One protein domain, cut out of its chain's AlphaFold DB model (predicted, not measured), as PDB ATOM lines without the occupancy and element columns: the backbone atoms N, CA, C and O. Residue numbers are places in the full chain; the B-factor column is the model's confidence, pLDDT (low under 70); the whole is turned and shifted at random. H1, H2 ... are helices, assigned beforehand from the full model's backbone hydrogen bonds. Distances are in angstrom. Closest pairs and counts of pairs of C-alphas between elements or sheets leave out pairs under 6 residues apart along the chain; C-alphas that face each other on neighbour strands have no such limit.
ATOM      1  N   ALA A  41     152.466 157.086  96.783       91.38
ATOM      2  CA  ALA A  41     152.248 158.428  96.246       91.38
ATOM      3  C   ALA A  41     152.188 159.479  97.361       91.38
ATOM      4  O   ALA A  41     152.848 160.515  97.268       91.38
ATOM      5  N   ASP A  42     151.466 159.177  98.443       91.31
ATOM      6  CA  ASP A  42     151.356 160.074  99.596       91.31
ATOM      7  C   ASP A  42     152.720 160.267 100.263       91.31
ATOM      8  O   ASP A  42     153.095 161.387 100.613       91.31
ATOM      9  N   VAL A  43     153.496 159.187 100.394       92.62
ATOM     10  CA  VAL A  43     154.837 159.234 100.987       92.62
ATOM     11  C   VAL A  43     155.798 160.067 100.144       92.62
ATOM     12  O   VAL A  43     156.488 160.930 100.691       92.62
ATOM     13  N   LEU A  44     155.827 159.851  98.824       92.69
ATOM     14  CA  LEU A  44     156.711 160.592  97.918       92.69
ATOM     15  C   LEU A  44     156.396 162.092  97.902       92.69
ATOM     16  O   LEU A  44     157.306 162.910  97.805       92.69
ATOM     17  N   LEU A  45     155.130 162.461  98.093       90.06
ATOM     18  CA  LEU A  45     154.707 163.854  98.245       90.06
ATOM     19  C   LEU A  45     154.799 164.376  99.685       90.06
ATOM     20  O   LEU A  45     154.416 165.512  99.959       90.06
ATOM     21  N   ARG A  46     155.272 163.569 100.640       86.12
ATOM     22  CA  ARG A  46     155.264 163.882 102.080       86.12
ATOM     23  C   ARG A  46     153.873 164.292 102.607       86.12
ATOM     24  O   ARG A  46     153.773 165.037 103.587       86.12
ATOM     25  N   GLY A  47     152.807 163.802 101.981       81.69
ATOM     26  CA  GLY A  47     151.413 164.139 102.270       81.69
ATOM     27  C   GLY A  47     150.944 165.469 101.671       81.69
ATOM     28  O   GLY A  47     149.844 165.920 101.988       81.69
ATOM     29  N   ALA A  48     151.763 166.123 100.841       84.31
ATOM     30  CA  ALA A  48     151.322 167.254 100.039       84.31
ATOM     31  C   ALA A  48     150.344 166.790  98.952       84.31
ATOM     32  O   ALA A  48     150.355 165.635  98.525       84.31
ATOM     33  N   ARG A  49     149.493 167.709  98.489       82.94
ATOM     34  CA  ARG A  49     148.635 167.430  97.338       82.94
ATOM     35  C   ARG A  49     149.486 167.320  96.069       82.94
ATOM     36  O   ARG A  49     150.461 168.064  95.946       82.94
ATOM     37  N   PRO A  50     149.113 166.438  95.124       80.94
ATOM     38  CA  PRO A  50     149.706 166.435  93.797       80.94
ATOM     39  C   PRO A  50     149.620 167.830  93.164       80.94
ATOM     40  O   PRO A  50     148.632 168.532  93.397       80.94
ATOM     41  N   PRO A  51     150.627 168.242  92.382       79.50
ATOM     42  CA  PRO A  51     150.614 169.543  91.737       79.50
ATOM     43  C   PRO A  51     149.471 169.631  90.719       79.50
ATOM     44  O   PRO A  51     149.211 168.681  89.973       79.50
ATOM     45  N   ASP A  52     148.819 170.794  90.675       77.69
ATOM     46  CA  ASP A  52     147.794 171.096  89.679       77.69
ATOM     47  C   ASP A  52     148.429 171.101  88.289       77.69
ATOM     48  O   ASP A  52     149.439 171.769  88.061       77.69
ATOM     49  N   ASN A  53     147.831 170.353  87.362       75.56
ATOM     50  CA  ASN A  53     148.375 170.049  86.039       75.56
ATOM     51  C   ASN A  53     148.211 171.210  85.034       75.56
ATOM     52  O   ASN A  53     147.565 171.072  83.991       75.56
ATOM     53  N   VAL A  54     148.729 172.379  85.413       84.62
ATOM     54  CA  VAL A  54     148.583 173.657  84.696       84.62
ATOM     55  C   VAL A  54     149.938 174.208  84.237       84.62
ATOM     56  O   VAL A  54     149.976 175.024  83.323       84.62
ATOM     57  N   LEU A  55     151.049 173.738  84.819       87.69
ATOM     58  CA  LEU A  55     152.393 174.215  84.488       87.69
ATOM     59  C   LEU A  55     152.751 173.868  83.034       87.69
ATOM     60  O   LEU A  55     152.715 172.697  82.642       87.69
ATOM     61  N   LEU A  56     153.108 174.884  82.251       91.75
ATOM     62  CA  LEU A  56     153.534 174.749  80.856       91.75
ATOM     63  C   LEU A  56     155.057 174.783  80.729       91.75
ATOM     64  O   LEU A  56     155.750 175.405  81.534       91.75
ATOM     65  N   LEU A  57     155.573 174.155  79.672       89.38
ATOM     66  CA  LEU A  57     157.002 174.139  79.375       89.38
ATOM     67  C   LEU A  57     157.574 175.551  79.159       89.38
ATOM     68  O   LEU A  57     158.676 175.833  79.631       89.38
ATOM     69  N   SER A  58     156.827 176.449  78.504       89.62
ATOM     70  CA  SER A  58     157.228 177.852  78.313       89.62
ATOM     71  C   SER A  58     157.527 178.557  79.635       89.62
ATOM     72  O   SER A  58     158.550 179.216  79.778       89.62
ATOM     73  N   GLU A  59     156.688 178.337  80.647       90.38
ATOM     74  CA  GLU A  59     156.832 178.942  81.972       90.38
ATOM     75  C   GLU A  59     158.091 178.442  82.706       90.38
ATOM     76  O   GLU A  59     158.677 179.141  83.536       90.38
ATOM     77  N   CYS A  60     158.530 177.213  82.420       89.75
ATOM     78  CA  CYS A  60     159.804 176.690  82.907       89.75
ATOM     79  C   CYS A  60     160.992 177.273  82.133       89.75
ATOM     80  O   CYS A  60     162.004 177.610  82.751       89.75
ATOM     81  N   LEU A  61     160.872 177.412  80.807       89.69
ATOM     82  CA  LEU A  61     161.898 177.989  79.931       89.69
ATOM     83  C   LEU A  61     162.195 179.448  80.289       89.69
ATOM     84  O   LEU A  61     163.362 179.810  80.446       89.69
ATOM     85  N   GLU A  62     161.155 180.249  80.534       90.69
ATOM     86  CA  GLU A  62     161.283 181.635  80.996       90.69
ATOM     87  C   GLU A  62     162.067 181.729  82.314       90.69
ATOM     88  O   GLU A  62     162.989 182.536  82.435       90.69
ATOM     89  N   ARG A  63     161.773 180.857  83.291       89.19
ATOM     90  CA  ARG A  63     162.476 180.831  84.590       89.19
ATOM     91  C   ARG A  63     163.954 180.484  84.468       89.19
ATOM     92  O   ARG A  63     164.766 180.995  85.239       89.19
ATOM     93  N   VAL A  64     164.315 179.609  83.529       88.94
ATOM     94  CA  VAL A  64     165.723 179.278  83.263       88.94
ATOM     95  C   VAL A  64     166.373 180.243  82.261       88.94
ATOM     96  O   VAL A  64     167.571 180.125  81.997       88.94
ATOM     97  N   GLY A  65     165.641 181.232  81.741       84.94
ATOM     98  CA  GLY A  65     166.149 182.202  80.771       84.94
ATOM     99  C   GLY A  65     166.536 181.573  79.429       84.94
ATOM    100  O   GLY A  65     167.495 182.025  78.806       84.94
ATOM    101  N   SER A  66     165.841 180.509  79.020       85.44
ATOM    102  CA  SER A  66     166.036 179.836  77.731       85.44
ATOM    103  C   SER A  66     164.958 180.265  76.729       85.44
ATOM    104  O   SER A  66     163.814 180.498  77.107       85.44
ATOM    105  N   ASP A  67     165.320 180.356  75.446       79.00
ATOM    106  CA  ASP A  67     164.392 180.694  74.354       79.00
ATOM    107  C   ASP A  67     163.405 179.540  74.106       79.00
ATOM    108  O   ASP A  67     163.814 178.384  74.039       79.00
ATOM    109  N   GLU A  68     162.118 179.837  73.916       74.25
ATOM    110  CA  GLU A  68     161.080 178.842  73.614       74.25
ATOM    111  C   GLU A  68     161.381 177.989  72.373       74.25
ATOM    112  O   GLU A  68     160.960 176.836  72.290       74.25
ATOM    113  N   ARG A  69     162.159 178.519  71.422       77.56
ATOM    114  CA  ARG A  69     162.552 177.822  70.186       77.56
ATOM    115  C   ARG A  69     163.452 176.610  70.414       77.56
ATOM    116  O   ARG A  69     163.631 175.823  69.489       77.56
ATOM    117  N   VAL A  70     164.042 176.466  71.604       77.50
ATOM    118  CA  VAL A  70     164.869 175.296  71.954       77.50
ATOM    119  C   VAL A  70     164.031 174.069  72.320       77.50
ATOM    120  O   VAL A  70     164.585 172.982  72.473       77.50
ATOM    121  N   ALA A  71     162.716 174.240  72.470       82.94
ATOM    122  CA  ALA A  71     161.784 173.175  72.792       82.94
ATOM    123  C   ALA A  71     160.922 172.773  71.590       82.94
ATOM    124  O   ALA A  71     160.564 173.587  70.738       82.94
ATOM    125  N   ASN A  72     160.516 171.504  71.565       84.31
ATOM    126  CA  ASN A  72     159.624 170.954  70.546       84.31
ATOM    127  C   ASN A  72     158.148 171.250  70.873       84.31
ATOM    128  O   ASN A  72     157.332 170.346  71.049       84.31
ATOM    129  N   GLY A  73     157.811 172.539  70.947       84.00
ATOM    130  CA  GLY A  73     156.464 173.040  71.227       84.00
ATOM    131  C   GLY A  73     156.196 173.328  72.706       84.00
ATOM    132  O   GLY A  73     156.963 172.952  73.587       84.00
ATOM    133  N   ASN A  74     155.083 174.016  72.975       87.75
ATOM    134  CA  ASN A  74     154.670 174.368  74.330       87.75
ATOM    135  C   ASN A  74     153.547 173.444  74.811       87.75
ATOM    136  O   ASN A  74     152.380 173.624  74.461       87.75
ATOM    137  N   VAL A  75     153.912 172.437  75.600       89.62
ATOM    138  CA  VAL A  75     152.982 171.473  76.197       89.62
ATOM    139  C   VAL A  75     153.077 171.516  77.720       89.62
ATOM    140  O   VAL A  75     153.960 172.154  78.295       89.62
ATOM    141  N   ARG A  76     152.152 170.832  78.389       90.25
ATOM    142  CA  ARG A  76     152.136 170.734  79.848       90.25
ATOM    143  C   ARG A  76     153.300 169.912  80.388       90.25
ATOM    144  O   ARG A  76     153.754 168.951  79.761       90.25
ATOM    145  N   MET A  77     153.719 170.247  81.602       91.00
ATOM    146  CA  MET A  77     154.875 169.627  82.235       91.00
ATOM    147  C   MET A  77     154.635 168.160  82.620       91.00
ATOM    148  O   MET A  77     155.581 167.382  82.625       91.00
ATOM    149  N   ASP A  78     153.392 167.728  82.859       88.06
ATOM    150  CA  ASP A  78     153.072 166.307  83.086       88.06
ATOM    151  C   ASP A  78     153.365 165.418  81.866       88.06
ATOM    152  O   ASP A  78     153.718 164.247  82.016       88.06
ATOM    153  N   VAL A  79     153.233 165.976  80.660       89.31
ATOM    154  CA  VAL A  79     153.582 165.302  79.408       89.31
ATOM    155  C   VAL A  79     155.093 165.345  79.201       89.31
ATOM    156  O   VAL A  79     155.696 164.310  78.934       89.31
ATOM    157  N   VAL A  80     155.717 166.514  79.393       90.06
ATOM    158  CA  VAL A  80     157.172 166.668  79.219       90.06
ATOM    159  C   VAL A  80     157.959 165.740  80.133       90.06
ATOM    160  O   VAL A  80     158.914 165.116  79.696       90.06
ATOM    161  N   ILE A  81     157.558 165.617  81.397       90.31
ATOM    162  CA  ILE A  81     158.285 164.845  82.413       90.31
ATOM    163  C   ILE A  81     158.328 163.341  82.113       90.31
ATOM    164  O   ILE A  81     159.213 162.644  82.611       90.31
ATOM    165  N   GLN A  82     157.402 162.826  81.305       87.06
ATOM    166  CA  GLN A  82     157.417 161.420  80.903       87.06
ATOM    167  C   GLN A  82     158.510 161.126  79.867       87.06
ATOM    168  O   GLN A  82     159.107 160.052  79.925       87.06
ATOM    169  N   GLU A  83     158.800 162.078  78.977       87.56
ATOM    170  CA  GLU A  83     159.787 161.936  77.896       87.56
ATOM    171  C   GLU A  83     160.522 163.270  77.637       87.56
ATOM    172  O   GLU A  83     160.359 163.911  76.590       87.56
ATOM    173  N   PRO A  84     161.309 163.760  78.610       88.88
ATOM    174  CA  PRO A  84     161.867 165.107  78.559       88.88
ATOM    175  C   PRO A  84     162.913 165.272  77.451       88.88
ATOM    176  O   PRO A  84     163.146 166.393  77.002       88.88
ATOM    177  N   GLU A  85     163.528 164.184  76.981       89.19
ATOM    178  CA  GLU A  85     164.483 164.187  75.869       89.19
ATOM    179  C   GLU A  85     163.824 164.559  74.538       89.19
ATOM    180  O   GLU A  85     164.464 165.193  73.697       89.19
ATOM    181  N   PHE A  86     162.549 164.199  74.353       90.31
ATOM    182  CA  PHE A  86     161.797 164.508  73.142       90.31
ATOM    183  C   PHE A  86     161.405 165.985  73.082       90.31
ATOM    184  O   PHE A  86     161.528 166.615  72.035       90.31
ATOM    185  N   TYR A  87     160.951 166.558  74.199       89.88
ATOM    186  CA  TYR A  87     160.492 167.952  74.238       89.88
ATOM    187  C   TYR A  87     161.625 168.959  74.427       89.88
ATOM    188  O   TYR A  87     161.523 170.079  73.927       89.88
ATOM    189  N   ILE A  88     162.696 168.570  75.124       90.31
ATOM    190  CA  ILE A  88     163.863 169.412  75.401       90.31
ATOM    191  C   ILE A  88     165.121 168.666  74.920       90.31
ATOM    192  O   ILE A  88     165.783 167.980  75.712       90.31
ATOM    193  N   PRO A  89     165.465 168.778  73.621       89.19
ATOM    194  CA  PRO A  89     166.624 168.090  73.054       89.19
ATOM    195  C   PRO A  89     167.945 168.531  73.693       89.19
ATOM    196  O   PRO A  89     168.826 167.702  73.931       89.19
ATOM    197  N   ASP A  90     168.069 169.825  74.013       89.00
ATOM    198  CA  ASP A  90     169.259 170.392  74.648       89.00
ATOM    199  C   ASP A  90     169.438 169.868  76.082       89.00
ATOM    200  O   ASP A  90     168.644 170.157  76.981       89.00
ATOM    201  N   GLU A  91     170.511 169.108  76.311       88.25
ATOM    202  CA  GLU A  91     170.775 168.452  77.595       88.25
ATOM    203  C   GLU A  91     170.962 169.462  78.737       88.25
ATOM    204  O   GLU A  91     170.495 169.233  79.857       88.25
ATOM    205  N   HIS A  92     171.622 170.594  78.468       88.94
ATOM    206  CA  HIS A  92     171.898 171.598  79.490       88.94
ATOM    207  C   HIS A  92     170.607 172.271  79.973       88.94
ATOM    208  O   HIS A  92     170.356 172.350  81.179       88.94
ATOM    209  N   THR A  93     169.750 172.692  79.043       89.12
ATOM    210  CA  THR A  93     168.431 173.268  79.328       89.12
ATOM    211  C   THR A  93     167.518 172.244  79.989       89.12
ATOM    212  O   THR A  93     166.900 172.561  81.007       89.12
ATOM    213  N   ARG A  94     167.496 170.996  79.496       90.81
ATOM    214  CA  ARG A  94     166.726 169.901  80.104       90.81
ATOM    215  C   ARG A  94     167.106 169.715  81.569       90.81
ATOM    216  O   ARG A  94     166.236 169.727  82.434       90.81
ATOM    217  N   ARG A  95     168.405 169.630  81.871       88.56
ATOM    218  CA  ARG A  95     168.903 169.482  83.247       88.56
ATOM    219  C   ARG A  95     168.492 170.652  84.141       88.56
ATOM    220  O   ARG A  95     168.065 170.426  85.270       88.56
ATOM    221  N   ARG A  96     168.605 171.893  83.656       90.00
ATOM    222  CA  ARG A  96     168.191 173.093  84.407       90.00
ATOM    223  C   ARG A  96     166.691 173.102  84.704       90.00
ATOM    224  O   ARG A  96     166.324 173.386  85.838       90.00
ATOM    225  N   ILE A  97     165.847 172.742  83.734       90.38
ATOM    226  CA  ILE A  97     164.388 172.676  83.913       90.38
ATOM    227  C   ILE A  97     164.003 171.563  84.890       90.38
ATOM    228  O   ILE A  97     163.289 171.819  85.854       90.38
ATOM    229  N   LEU A  98     164.523 170.346  84.705       89.12
ATOM    230  CA  LEU A  98     164.217 169.205  85.579       89.12
ATOM    231  C   LEU A  98     164.713 169.396  87.022       89.12
ATOM    232  O   LEU A  98     164.219 168.744  87.939       89.12
ATOM    233  N   SER A  99     165.659 170.314  87.235       88.88
ATOM    234  CA  SER A  99     166.147 170.684  88.566       88.88
ATOM    235  C   SER A  99     165.214 171.647  89.313       88.88
ATOM    236  O   SER A  99     165.437 171.888  90.498       88.88
ATOM    237  N   LEU A 100     164.190 172.209  88.657       90.69
ATOM    238  CA  LEU A 100     163.207 173.071  89.317       90.69
ATOM    239  C   LEU A 100     162.375 172.270  90.342       90.69
ATOM    240  O   LEU A 100     161.982 171.137  90.043       90.69
ATOM    241  N   PRO A 101     162.059 172.833  91.526       86.56
ATOM    242  CA  PRO A 101     161.305 172.134  92.576       86.56
ATOM    243  C   PRO A 101     159.952 171.574  92.113       86.56
ATOM    244  O   PRO A 101     159.536 170.478  92.504       86.56
ATOM    245  N   GLU A 102     159.258 172.307  91.248       87.00
ATOM    246  CA  GLU A 102     157.989 171.895  90.662       87.00
ATOM    247  C   GLU A 102     158.208 170.676  89.765       87.00
ATOM    248  O   GLU A 102     157.538 169.661  89.936       87.00
ATOM    249  N   CYS A 103     159.210 170.720  88.882       88.06
ATOM    250  CA  CYS A 103     159.540 169.610  87.987       88.06
ATOM    251  C   CYS A 103     159.947 168.348  88.757       88.06
ATOM    252  O   CYS A 103     159.532 167.253  88.382       88.06
ATOM    253  N   GLN A 104     160.667 168.487  89.874       88.12
ATOM    254  CA  GLN A 104     160.966 167.364  90.770       88.12
ATOM    255  C   GLN A 104     159.687 166.739  91.342       88.12
ATOM    256  O   GLN A 104     159.543 165.517  91.364       88.12
ATOM    257  N   THR A 105     158.721 167.567  91.750       89.44
ATOM    258  CA  THR A 105     157.422 167.096  92.256       89.44
ATOM    259  C   THR A 105     156.631 166.372  91.162       89.44
ATOM    260  O   THR A 105     156.096 165.286  91.392       89.44
ATOM    261  N   TYR A 106     156.598 166.926  89.948       89.19
ATOM    262  CA  TYR A 106     155.976 166.272  88.797       89.19
ATOM    263  C   TYR A 106     156.659 164.944  88.453       89.19
ATOM    264  O   TYR A 106     155.968 163.968  88.168       89.19
ATOM    265  N   ALA A 107     157.989 164.870  88.522       91.62
ATOM    266  CA  ALA A 107     158.740 163.645  88.263       91.62
ATOM    267  C   ALA A 107     158.387 162.529  89.256       91.62
ATOM    268  O   ALA A 107     158.201 161.377  88.860       91.62
ATOM    269  N   LEU A 108     158.196 162.866  90.533       91.81
ATOM    270  CA  LEU A 108     157.719 161.904  91.526       91.81
ATOM    271  C   LEU A 108     156.312 161.386  91.183       91.81
ATOM    272  O   LEU A 108     156.085 160.176  91.180       91.81
ATOM    273  N   VAL A 109     155.376 162.279  90.848       89.81
ATOM    274  CA  VAL A 109     153.953 161.935  90.661       89.81
ATOM    275  C   VAL A 109     153.654 161.267  89.325       89.81
ATOM    276  O   VAL A 109     152.903 160.296  89.287       89.81
ATOM    277  N   TYR A 110     154.205 161.783  88.231       89.06
ATOM    278  CA  TYR A 110     153.834 161.373  86.874       89.06
ATOM    279  C   TYR A 110     154.836 160.406  86.241       89.06
ATOM    280  O   TYR A 110     154.497 159.752  85.258       89.06
ATOM    281  N   ARG A 111     156.034 160.255  86.821       90.62
ATOM    282  CA  ARG A 111     157.054 159.311  86.338       90.62
ATOM    283  C   ARG A 111     157.284 158.165  87.321       90.62
ATOM    284  O   ARG A 111     157.074 157.007  86.970       90.62
ATOM    285  N   ALA A 112     157.647 158.465  88.570       92.81
ATOM    286  CA  ALA A 112     158.015 157.433  89.543       92.81
ATOM    287  C   ALA A 112     156.812 156.630  90.073       92.81
ATOM    288  O   ALA A 112     156.833 155.398  90.040       92.81
ATOM    289  N   VAL A 113     155.743 157.293  90.536       92.88
ATOM    290  CA  VAL A 113     154.551 156.619  91.095       92.88
ATOM    291  C   VAL A 113     153.908 155.624  90.115       92.88
ATOM    292  O   VAL A 113     153.635 154.493  90.531       92.88
ATOM    293  N   PRO A 114     153.677 155.955  88.827       92.69
ATOM    294  CA  PRO A 114     153.106 155.007  87.876       92.69
ATOM    295  C   PRO A 114     153.984 153.771  87.675       92.69
ATOM    296  O   PRO A 114     153.459 152.658  87.624       92.69
ATOM    297  N   LEU A 115     155.311 153.938  87.625       93.75
ATOM    298  CA  LEU A 115     156.253 152.824  87.506       93.75
ATOM    299  C   LEU A 115     156.229 151.924  88.745       93.75
ATOM    300  O   LEU A 115     156.161 150.702  88.603       93.75
ATOM    301  N   LEU A 116     156.215 152.505  89.949       93.75
ATOM    302  CA  LEU A 116     156.085 151.753  91.202       93.75
ATOM    303  C   LEU A 116     154.791 150.927  91.220       93.75
ATOM    304  O   LEU A 116     154.825 149.720  91.463       93.75
ATOM    305  N   ARG A 117     153.655 151.550  90.881       92.88
ATOM    306  CA  ARG A 117     152.342 150.887  90.847       92.88
ATOM    307  C   ARG A 117     152.274 149.782  89.797       92.88
ATOM    308  O   ARG A 117     151.767 148.703  90.095       92.88
ATOM    309  N   ARG A 118     152.821 150.015  88.601       92.12
ATOM    310  CA  ARG A 118     152.871 149.022  87.515       92.12
ATOM    311  C   ARG A 118     153.672 147.777  87.904       92.12
ATOM    312  O   ARG A 118     153.332 146.686  87.464       92.12
ATOM    313  N   ASN A 119     154.681 147.938  88.758       91.44
ATOM    314  CA  ASN A 119     155.489 146.846  89.301       91.44
ATOM    315  C   ASN A 119     154.966 146.315  90.655       91.44
ATOM    316  O   ASN A 119     155.681 145.609  91.359       91.44
ATOM    317  N   GLY A 120     153.728 146.647  91.049       89.50
ATOM    318  CA  GLY A 120     153.077 146.101  92.249       89.50
ATOM    319  C   GLY A 120     153.494 146.742  93.579       89.50
ATOM    320  O   GLY A 120     153.031 146.323  94.644       89.50
ATOM    321  N   ILE A 121     154.318 147.790  93.548       92.75
ATOM    322  CA  ILE A 121     154.760 148.527  94.734       92.75
ATOM    323  C   ILE A 121     153.769 149.666  95.004       92.75
ATOM    324  O   ILE A 121     153.978 150.812  94.622       92.75
ATOM    325  N   THR A 122     152.651 149.340  95.654       92.62
ATOM    326  CA  THR A 122     151.574 150.307  95.946       92.62
ATOM    327  C   THR A 122     151.617 150.885  97.359       92.62
ATOM    328  O   THR A 122     151.024 151.929  97.610       92.62
ATOM    329  N   SER A 123     152.326 150.241  98.288       92.88
ATOM    330  CA  SER A 123     152.386 150.651  99.697       92.88
ATOM    331  C   SER A 123     153.790 150.535 100.280       92.88
ATOM    332  O   SER A 123     154.623 149.772  99.785       92.88
ATOM    333  N   VAL A 124     154.022 151.234 101.394       92.31
ATOM    334  CA  VAL A 124     155.275 151.184 102.172       92.31
ATOM    335  C   VAL A 124     155.644 149.748 102.571       92.31
ATOM    336  O   VAL A 124     156.809 149.360 102.507       92.31
ATOM    337  N   ARG A 125     154.656 148.912 102.919       91.50
ATOM    338  CA  ARG A 125     154.865 147.482 103.194       91.50
ATOM    339  C   ARG A 125     155.468 146.748 102.003       91.50
ATOM    340  O   ARG A 125     156.393 145.965 102.190       91.50
ATOM    341  N   ARG A 126     154.920 146.966 100.802       91.31
ATOM    342  CA  ARG A 126     155.425 146.340  99.573       91.31
ATOM    343  C   ARG A 126     156.828 146.857  99.267       91.31
ATOM    344  O   ARG A 126     157.710 146.055  98.995       91.31
ATOM    345  N   TRP A 127     157.077 148.154  99.431       93.06
ATOM    346  CA  TRP A 127     158.421 148.710  99.263       93.06
ATOM    347  C   TRP A 127     159.474 148.021 100.148       93.06
ATOM    348  O   TRP A 127     160.529 147.630  99.655       93.06
ATOM    349  N   GLY A 128     159.197 147.826 101.438       85.94
ATOM    350  CA  GLY A 128     160.163 147.232 102.368       85.94
ATOM    351  C   GLY A 128     160.290 145.703 102.323       85.94
ATOM    352  O   GLY A 128     161.049 145.141 103.112       85.94
ATOM    353  N   GLY A 129     159.568 145.013 101.434       81.88
ATOM    354  CA  GLY A 129     159.764 143.581 101.179       81.88
ATOM    355  C   GLY A 129     161.055 143.354 100.393       81.88
ATOM    356  O   GLY A 129     161.023 143.362  99.166       81.88
ATOM    357  N   ALA A 130     162.183 143.221 101.099       65.44
ATOM    358  CA  ALA A 130     163.524 143.195 100.507       65.44
ATOM    359  C   ALA A 130     163.702 142.093  99.448       65.44
ATOM    360  O   ALA A 130     164.216 142.380  98.370       65.44
ATOM    361  N   ASP A 131     163.212 140.883  99.719       66.69
ATOM    362  CA  ASP A 131     163.439 139.731  98.839       66.69
ATOM    363  C   ASP A 131     162.355 139.590  97.760       66.69
ATOM    364  O   ASP A 131     162.647 139.253  96.619       66.69
ATOM    365  N   GLU A 132     161.100 139.911  98.089       73.31
ATOM    366  CA  GLU A 132     159.963 139.745  97.168       73.31
ATOM    367  C   GLU A 132     159.916 140.814  96.068       73.31
ATOM    368  O   GLU A 132     159.385 140.560  94.992       73.31
ATOM    369  N   ASN A 133     160.460 142.011  96.322       82.12
ATOM    370  CA  ASN A 133     160.347 143.147  95.402       82.12
ATOM    371  C   ASN A 133     161.694 143.637  94.859       82.12
ATOM    372  O   ASN A 133     161.747 144.711  94.261       82.12
ATOM    373  N   ALA A 134     162.779 142.874  95.024       86.75
ATOM    374  CA  ALA A 134     164.089 143.234  94.476       86.75
ATOM    375  C   ALA A 134     164.046 143.403  92.946       86.75
ATOM    376  O   ALA A 134     164.523 144.409  92.416       86.75
ATOM    377  N   ASP A 135     163.406 142.465  92.245       88.81
ATOM    378  CA  ASP A 135     163.258 142.519  90.788       88.81
ATOM    379  C   ASP A 135     162.317 143.643  90.350       88.81
ATOM    380  O   ASP A 135     162.620 144.359  89.398       88.81
ATOM    381  N   ALA A 136     161.234 143.880  91.098       90.50
ATOM    382  CA  ALA A 136     160.332 145.007  90.869       90.50
ATOM    383  C   ALA A 136     161.056 146.357  91.018       90.50
ATOM    384  O   ALA A 136     160.901 147.240  90.177       90.50
ATOM    385  N   LYS A 137     161.894 146.520  92.050       91.25
ATOM    386  CA  LYS A 137     162.710 147.730  92.249       91.25
ATOM    387  C   LYS A 137     163.732 147.915  91.130       91.25
ATOM    388  O   LYS A 137     163.896 149.035  90.654       91.25
ATOM    389  N   ARG A 138     164.388 146.836  90.690       91.62
ATOM    390  CA  ARG A 138     165.322 146.873  89.555       91.62
ATOM    391  C   ARG A 138     164.602 147.297  88.273       91.62
ATOM    392  O   ARG A 138     165.047 148.236  87.630       91.62
ATOM    393  N   ALA A 139     163.439 146.714  87.982       92.50
ATOM    394  CA  ALA A 139     162.623 147.084  86.827       92.50
ATOM    395  C   ALA A 139     162.166 148.553  86.864       92.50
ATOM    396  O   ALA A 139     162.187 149.229  85.838       92.50
ATOM    397  N   VAL A 140     161.781 149.074  88.038       92.81
ATOM    398  CA  VAL A 140     161.445 150.499  88.196       92.81
ATOM    399  C   VAL A 140     162.668 151.377  87.953       92.81
ATOM    400  O   VAL A 140     162.552 152.357  87.224       92.81
ATOM    401  N   ARG A 141     163.828 151.035  88.524       93.56
ATOM    402  CA  ARG A 141     165.074 151.787  88.327       93.56
ATOM    403  C   ARG A 141     165.474 151.839  86.854       93.56
ATOM    404  O   ARG A 141     165.750 152.922  86.344       93.56
ATOM    405  N   ASP A 142     165.463 150.690  86.184       92.50
ATOM    406  CA  ASP A 142     165.850 150.566  84.778       92.50
ATOM    407  C   ASP A 142     164.894 151.358  83.872       92.50
ATOM    408  O   ASP A 142     165.339 152.068  82.975       92.50
ATOM    409  N   ALA A 143     163.584 151.300  84.143       90.38
ATOM    410  CA  ALA A 143     162.581 152.063  83.398       90.38
ATOM    411  C   ALA A 143     162.631 153.574  83.680       90.38
ATOM    412  O   ALA A 143     162.287 154.373  82.812       90.38
ATOM    413  N   LEU A 144     163.030 153.975  84.890       90.25
ATOM    414  CA  LEU A 144     163.166 155.382  85.255       90.25
ATOM    415  C   LEU A 144     164.395 156.017  84.595       90.25
ATOM    416  O   LEU A 144     164.348 157.195  84.250       90.25
ATOM    417  N   ALA A 145     165.481 155.249  84.432       88.12
ATOM    418  CA  ALA A 145     166.741 155.682  83.820       88.12
ATOM    419  C   ALA A 145     167.272 157.030  84.367       88.12
ATOM    420  O   ALA A 145     167.890 157.813  83.651       88.12
ATOM    421  N   ASP A 146     167.006 157.311  85.646       87.75
ATOM    422  CA  ASP A 146     167.380 158.542  86.344       87.75
ATOM    423  C   ASP A 146     167.792 158.186  87.776       87.75
ATOM    424  O   ASP A 146     166.953 157.988  88.662       87.75
ATOM    425  N   ASP A 147     169.103 158.056  87.997       88.31
ATOM    426  CA  ASP A 147     169.656 157.664  89.297       88.31
ATOM    427  C   ASP A 147     169.362 158.704  90.392       88.31
ATOM    428  O   ASP A 147     169.196 158.340  91.557       88.31
ATOM    429  N   GLY A 148     169.264 159.995  90.052       88.44
ATOM    430  CA  GLY A 148     168.977 161.053  91.025       88.44
ATOM    431  C   GLY A 148     167.544 160.969  91.550       88.44
ATOM    432  O   GLY A 148     167.305 160.986  92.764       88.44
ATOM    433  N   LEU A 149     166.589 160.810  90.635       90.56
ATOM    434  CA  LEU A 149     165.184 160.612  90.975       90.56
ATOM    435  C   LEU A 149     164.973 159.285  91.711       90.56
ATOM    436  O   LEU A 149     164.258 159.249  92.713       90.56
ATOM    437  N   TRP A 150     165.644 158.214  91.275       93.56
ATOM    438  CA  TRP A 150     165.599 156.922  91.958       93.56
ATOM    439  C   TRP A 150     166.103 157.013  93.403       93.56
ATOM    440  O   TRP A 150     165.425 156.550  94.319       93.56
ATOM    441  N   ASN A 151     167.244 157.668  93.636       93.12
ATOM    442  CA  ASN A 151     167.780 157.869  94.985       93.12
ATOM    443  C   ASN A 151     166.814 158.660  95.880       93.12
ATOM    444  O   ASN A 151     166.658 158.340  97.059       93.12
ATOM    445  N   THR A 152     166.127 159.655  95.313       92.38
ATOM    446  CA  THR A 152     165.106 160.438  96.026       92.38
ATOM    447  C   THR A 152     163.914 159.570  96.434       92.38
ATOM    448  O   THR A 152     163.464 159.630  97.578       92.38
ATOM    449  N   VAL A 153     163.425 158.731  95.514       94.56
ATOM    450  CA  VAL A 153     162.343 157.770  95.772       94.56
ATOM    451  C   VAL A 153     162.740 156.786  96.872       94.56
ATOM    452  O   VAL A 153     161.974 156.602  97.818       94.56
ATOM    453  N   CYS A 154     163.940 156.202  96.784       94.06
ATOM    454  CA  CYS A 154     164.457 155.278  97.791       94.06
ATOM    455  C   CYS A 154     164.526 155.926  99.170       94.06
ATOM    456  O   CYS A 154     163.930 155.401 100.102       94.06
ATOM    457  N   GLY A 155     165.167 157.094  99.291       93.31
ATOM    458  CA  GLY A 155     165.320 157.772 100.580       93.31
ATOM    459  C   GLY A 155     163.979 158.067 101.255       93.31
ATOM    460  O   GLY A 155     163.793 157.751 102.426       93.31
ATOM    461  N   LEU A 156     163.003 158.595 100.507       94.12
ATOM    462  CA  LEU A 156     161.677 158.906 101.052       94.12
ATOM    463  C   LEU A 156     160.911 157.654 101.502       94.12
ATOM    464  O   LEU A 156     160.269 157.666 102.555       94.12
ATOM    465  N   LEU A 157     160.953 156.583 100.706       94.31
ATOM    466  CA  LEU A 157     160.242 155.346 101.020       94.31
ATOM    467  C   LEU A 157     160.936 154.538 102.126       94.31
ATOM    468  O   LEU A 157     160.243 153.936 102.948       94.31
ATOM    469  N   ASP A 158     162.268 154.557 102.192       92.69
ATOM    470  CA  ASP A 158     163.052 153.919 103.252       92.69
ATOM    471  C   ASP A 158     162.840 154.628 104.595       92.69
ATOM    472  O   ASP A 158     162.558 153.968 105.598       92.69
ATOM    473  N   ASP A 159     162.863 155.965 104.617       92.25
ATOM    474  CA  ASP A 159     162.546 156.757 105.812       92.25
ATOM    475  C   ASP A 159     161.133 156.449 106.327       92.25
ATOM    476  O   ASP A 159     160.925 156.211 107.522       92.25
ATOM    477  N   ALA A 160     160.145 156.400 105.426       92.44
ATOM    478  CA  ALA A 160     158.769 156.067 105.783       92.44
ATOM    479  C   ALA A 160     158.623 154.624 106.284       92.44
ATOM    480  O   ALA A 160     157.882 154.375 107.240       92.44
ATOM    481  N   PHE A 161     159.333 153.673 105.674       91.94
ATOM    482  CA  PHE A 161     159.325 152.277 106.099       91.94
ATOM    483  C   PHE A 161     159.929 152.098 107.493       91.94
ATOM    484  O   PHE A 161     159.318 151.444 108.343       91.94
ATOM    485  N   ASN A 162     161.081 152.719 107.755       90.12
ATOM    486  CA  ASN A 162     161.744 152.671 109.057       90.12
ATOM    487  C   ASN A 162     160.885 153.327 110.144       90.12
ATOM    488  O   ASN A 162     160.652 152.726 111.194       90.12
ATOM    489  N   ALA A 163     160.300 154.494 109.859       89.44
ATOM    490  CA  ALA A 163     159.377 155.154 110.779       89.44
ATOM    491  C   ALA A 163     158.149 154.281 111.108       89.44
ATOM    492  O   ALA A 163     157.738 154.191 112.267       89.44
ATOM    493  N   ALA A 164     157.581 153.599 110.107       89.00
ATOM    494  CA  ALA A 164     156.444 152.699 110.296       89.00
ATOM    495  C   ALA A 164     156.804 151.436 111.104       89.00
ATOM    496  O   ALA A 164     155.972 150.925 111.859       89.00
ATOM    497  N   LYS A 165     158.030 150.920 110.963       86.81
ATOM    498  CA  LYS A 165     158.537 149.782 111.747       86.81
ATOM    499  C   LYS A 165     158.759 150.154 113.210       86.81
ATOM    500  O   LYS A 165     158.268 149.447 114.093       86.81
ATOM    501  N   ASP A 166     159.427 151.276 113.458       84.56
ATOM    502  CA  ASP A 166     159.705 151.777 114.808       84.56
ATOM    503  C   ASP A 166     158.423 152.073 115.581       84.56
ATOM    504  O   ASP A 166     158.308 151.764 116.767       84.56
ATOM    505  N   ALA A 167     157.430 152.628 114.894       81.94
ATOM    506  CA  ALA A 167     156.105 152.851 115.439       81.94
ATOM    507  C   ALA A 167     155.450 151.579 115.986       81.94
ATOM    508  O   ALA A 167     155.004 151.558 117.133       81.94
ATOM    509  N   GLY A 168     155.418 150.513 115.180       77.56
ATOM    510  CA  GLY A 168     154.835 149.238 115.593       77.56
ATOM    511  C   GLY A 168     155.593 148.601 116.760       77.56
ATOM    512  O   GLY A 168     154.977 148.023 117.655       77.56
ATOM    513  N   ALA A 169     156.921 148.747 116.796       77.44
ATOM    514  CA  ALA A 169     157.737 148.284 117.917       77.44
ATOM    515  C   ALA A 169     157.422 149.056 119.209       77.44
ATOM    516  O   ALA A 169     157.222 148.441 120.257       77.44
ATOM    517  N   ARG A 170     157.310 150.388 119.135       79.50
ATOM    518  CA  ARG A 170     156.934 151.237 120.278       79.50
ATOM    519  C   ARG A 170     155.541 150.912 120.794       79.50
ATOM    520  O   ARG A 170     155.366 150.790 121.999       79.50
ATOM    521  N   GLU A 171     154.573 150.728 119.901       78.06
ATOM    522  CA  GLU A 171     153.212 150.361 120.288       78.06
ATOM    523  C   GLU A 171     153.176 148.998 120.989       78.06
ATOM    524  O   GLU A 171     152.500 148.845 122.003       78.06
ATOM    525  N   ARG A 172     153.938 148.013 120.500       77.56
ATOM    526  CA  ARG A 172     154.050 146.710 121.161       77.56
ATOM    527  C   ARG A 172     154.653 146.830 122.560       77.56
ATOM    528  O   ARG A 172     154.092 146.269 123.495       77.56
ATOM    529  N   ILE A 173     155.749 147.578 122.701       80.06
ATOM    530  CA  ILE A 173     156.390 147.832 124.000       80.06
ATOM    531  C   ILE A 173     155.409 148.523 124.950       80.06
ATOM    532  O   ILE A 173     155.319 148.150 126.116       80.06
ATOM    533  N   GLU A 174     154.653 149.507 124.467       77.75
ATOM    534  CA  GLU A 174     153.686 150.230 125.289       77.75
ATOM    535  C   GLU A 174     152.503 149.344 125.695       77.75
ATOM    536  O   GLU A 174     152.112 149.341 126.858       77.75
ATOM    537  N   ARG A 175     151.983 148.504 124.790       72.31
ATOM    538  CA  ARG A 175     150.966 147.498 125.137       72.31
ATOM    539  C   ARG A 175     151.487 146.516 126.184       72.31
ATOM    540  O   ARG A 175     150.784 146.249 127.151       72.31
ATOM    541  N   GLU A 176     152.711 146.013 126.029       71.12
ATOM    542  CA  GLU A 176     153.351 145.133 127.017       71.12
ATOM    543  C   GLU A 176     153.535 145.847 128.368       71.12
ATOM    544  O   GLU A 176     153.272 145.255 129.414       71.12
ATOM    545  N   ARG A 177     153.901 147.137 128.375       73.12
ATOM    546  CA  ARG A 177     153.974 147.960 129.594       73.12
ATOM    547  C   ARG A 177     152.618 148.142 130.263       73.12
ATOM    548  O   ARG A 177     152.533 147.952 131.470       73.12
ATOM    549  N   VAL A 178     151.573 148.480 129.508       71.25
ATOM    550  CA  VAL A 178     150.206 148.641 130.033       71.25
ATOM    551  C   VAL A 178     149.705 147.323 130.619       71.25
ATOM    552  O   VAL A 178     149.207 147.305 131.742       71.25
ATOM    553  N   VAL A 179     149.901 146.210 129.911       63.44
ATOM    554  CA  VAL A 179     149.550 144.870 130.399       63.44
ATOM    555  C   VAL A 179     150.307 144.549 131.692       63.44
ATOM    556  O   VAL A 179     149.685 144.188 132.689       63.44
ATOM    557  N   ASN A 180     151.626 144.750 131.725       61.47
ATOM    558  CA  ASN A 180     152.430 144.505 132.924       61.47
ATOM    559  C   ASN A 180     152.032 145.413 134.095       61.47
ATOM    560  O   ASN A 180     151.991 144.945 135.227       61.47
ATOM    561  N   ALA A 181     151.698 146.681 133.847       62.28
ATOM    562  CA  ALA A 181     151.231 147.603 134.882       62.28
ATOM    563  C   ALA A 181     149.876 147.172 135.474       62.28
ATOM    564  O   ALA A 181     149.684 147.259 136.688       62.28
ATOM    565  N   VAL A 182     148.962 146.648 134.649       58.03
ATOM    566  CA  VAL A 182     147.679 146.092 135.110       58.03
ATOM    567  C   VAL A 182     147.908 144.878 136.021       58.03
ATOM    568  O   VAL A 182     147.350 144.835 137.116       58.03
ATOM    569  N   TYR A 183     148.780 143.938 135.640       54.69
ATOM    570  CA  TYR A 183     149.049 142.730 136.438       54.69
ATOM    571  C   TYR A 183     149.947 142.958 137.663       54.69
ATOM    572  O   TYR A 183     149.820 142.242 138.655       54.69
ATOM    573  N   ALA A 184     150.836 143.954 137.635       50.78
ATOM    574  CA  ALA A 184     151.740 144.246 138.747       50.78
ATOM    575  C   ALA A 184     151.052 144.929 139.944       50.78
ATOM    576  O   ALA A 184     151.643 145.000 141.020       50.78
TER     577      ALA A 184
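AT A GLANCE: This is residues 41 to 184 of the 320 residues of the protein "Retrotransposon hot spot protein RHS, putative" of Trypanosoma vivax (strain Y486) (UniProt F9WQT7). A long helix, H9, sticks out of a body of shorter helices as an arm, with residues 166 to 184 standing free. H6 runs through the middle of the body; H1, H7, H8 and the first part of H9 gather toward one end, and the short helices H2 to H5 make a small cluster at the other. The 144 printed residues, all helix in class, hold nine named helices, H1 to H9 in chain order, and no named strand. The whole is loose, with a radius of gyration of the C-alphas of 20.1 A, spanning 77 by 29 by 21 A.

IN THESE COORDINATES: H9, residues 147 to 184, is 54.3 A long, from C-alpha 147 at (169.656, 157.664, 89.297) to C-alpha 184 at (151.740, 144.246, 138.747). H6, residues 101 to 118, is 25.1 A long, and H8, residues 134 to 144, 15.3 A. H1 is residues 41 to 44, H2 57 to 64, H3 77 to 80, H4 84 to 87, H5 91 to 98 and H7 124 to 127.

HOW THE PARTS SIT: H9 touches H6, closest at the C-alphas of Leu 108 and Val 153, 7.5 A, only just about perpendicular at 72 degrees. H1 touches H9, Leu 44 to Leu 156 at 6.1 A between C-alphas, and H6. H7 touches H9, with C-alphas 124 and 161 5.7 A apart. H8 touches H6, C-alphas 115 and 140 at 5.7 A. H3 touches H6, C-alphas 78 and 110 at 6.3 A. H2 touches H5, C-alphas 60 and 97 at 6.2 A. H4 and H5 only just touch, only at the corner, with 3 pairs of C-alphas within 8 A. Every O i to N i+4 pair is within hydrogen-bond range in H5, H8 and H9; H2 has 3 of 4, H6 11 of 14.

THE WHOLE: C-alphas 69 and 184 are the farthest apart, 77.1 A. The printed part has no cut. The links H1 to H2 and H2 to H3 are long, 12 residues each. Residues 130 to 131 and 179 to 184 have pLDDT under 70.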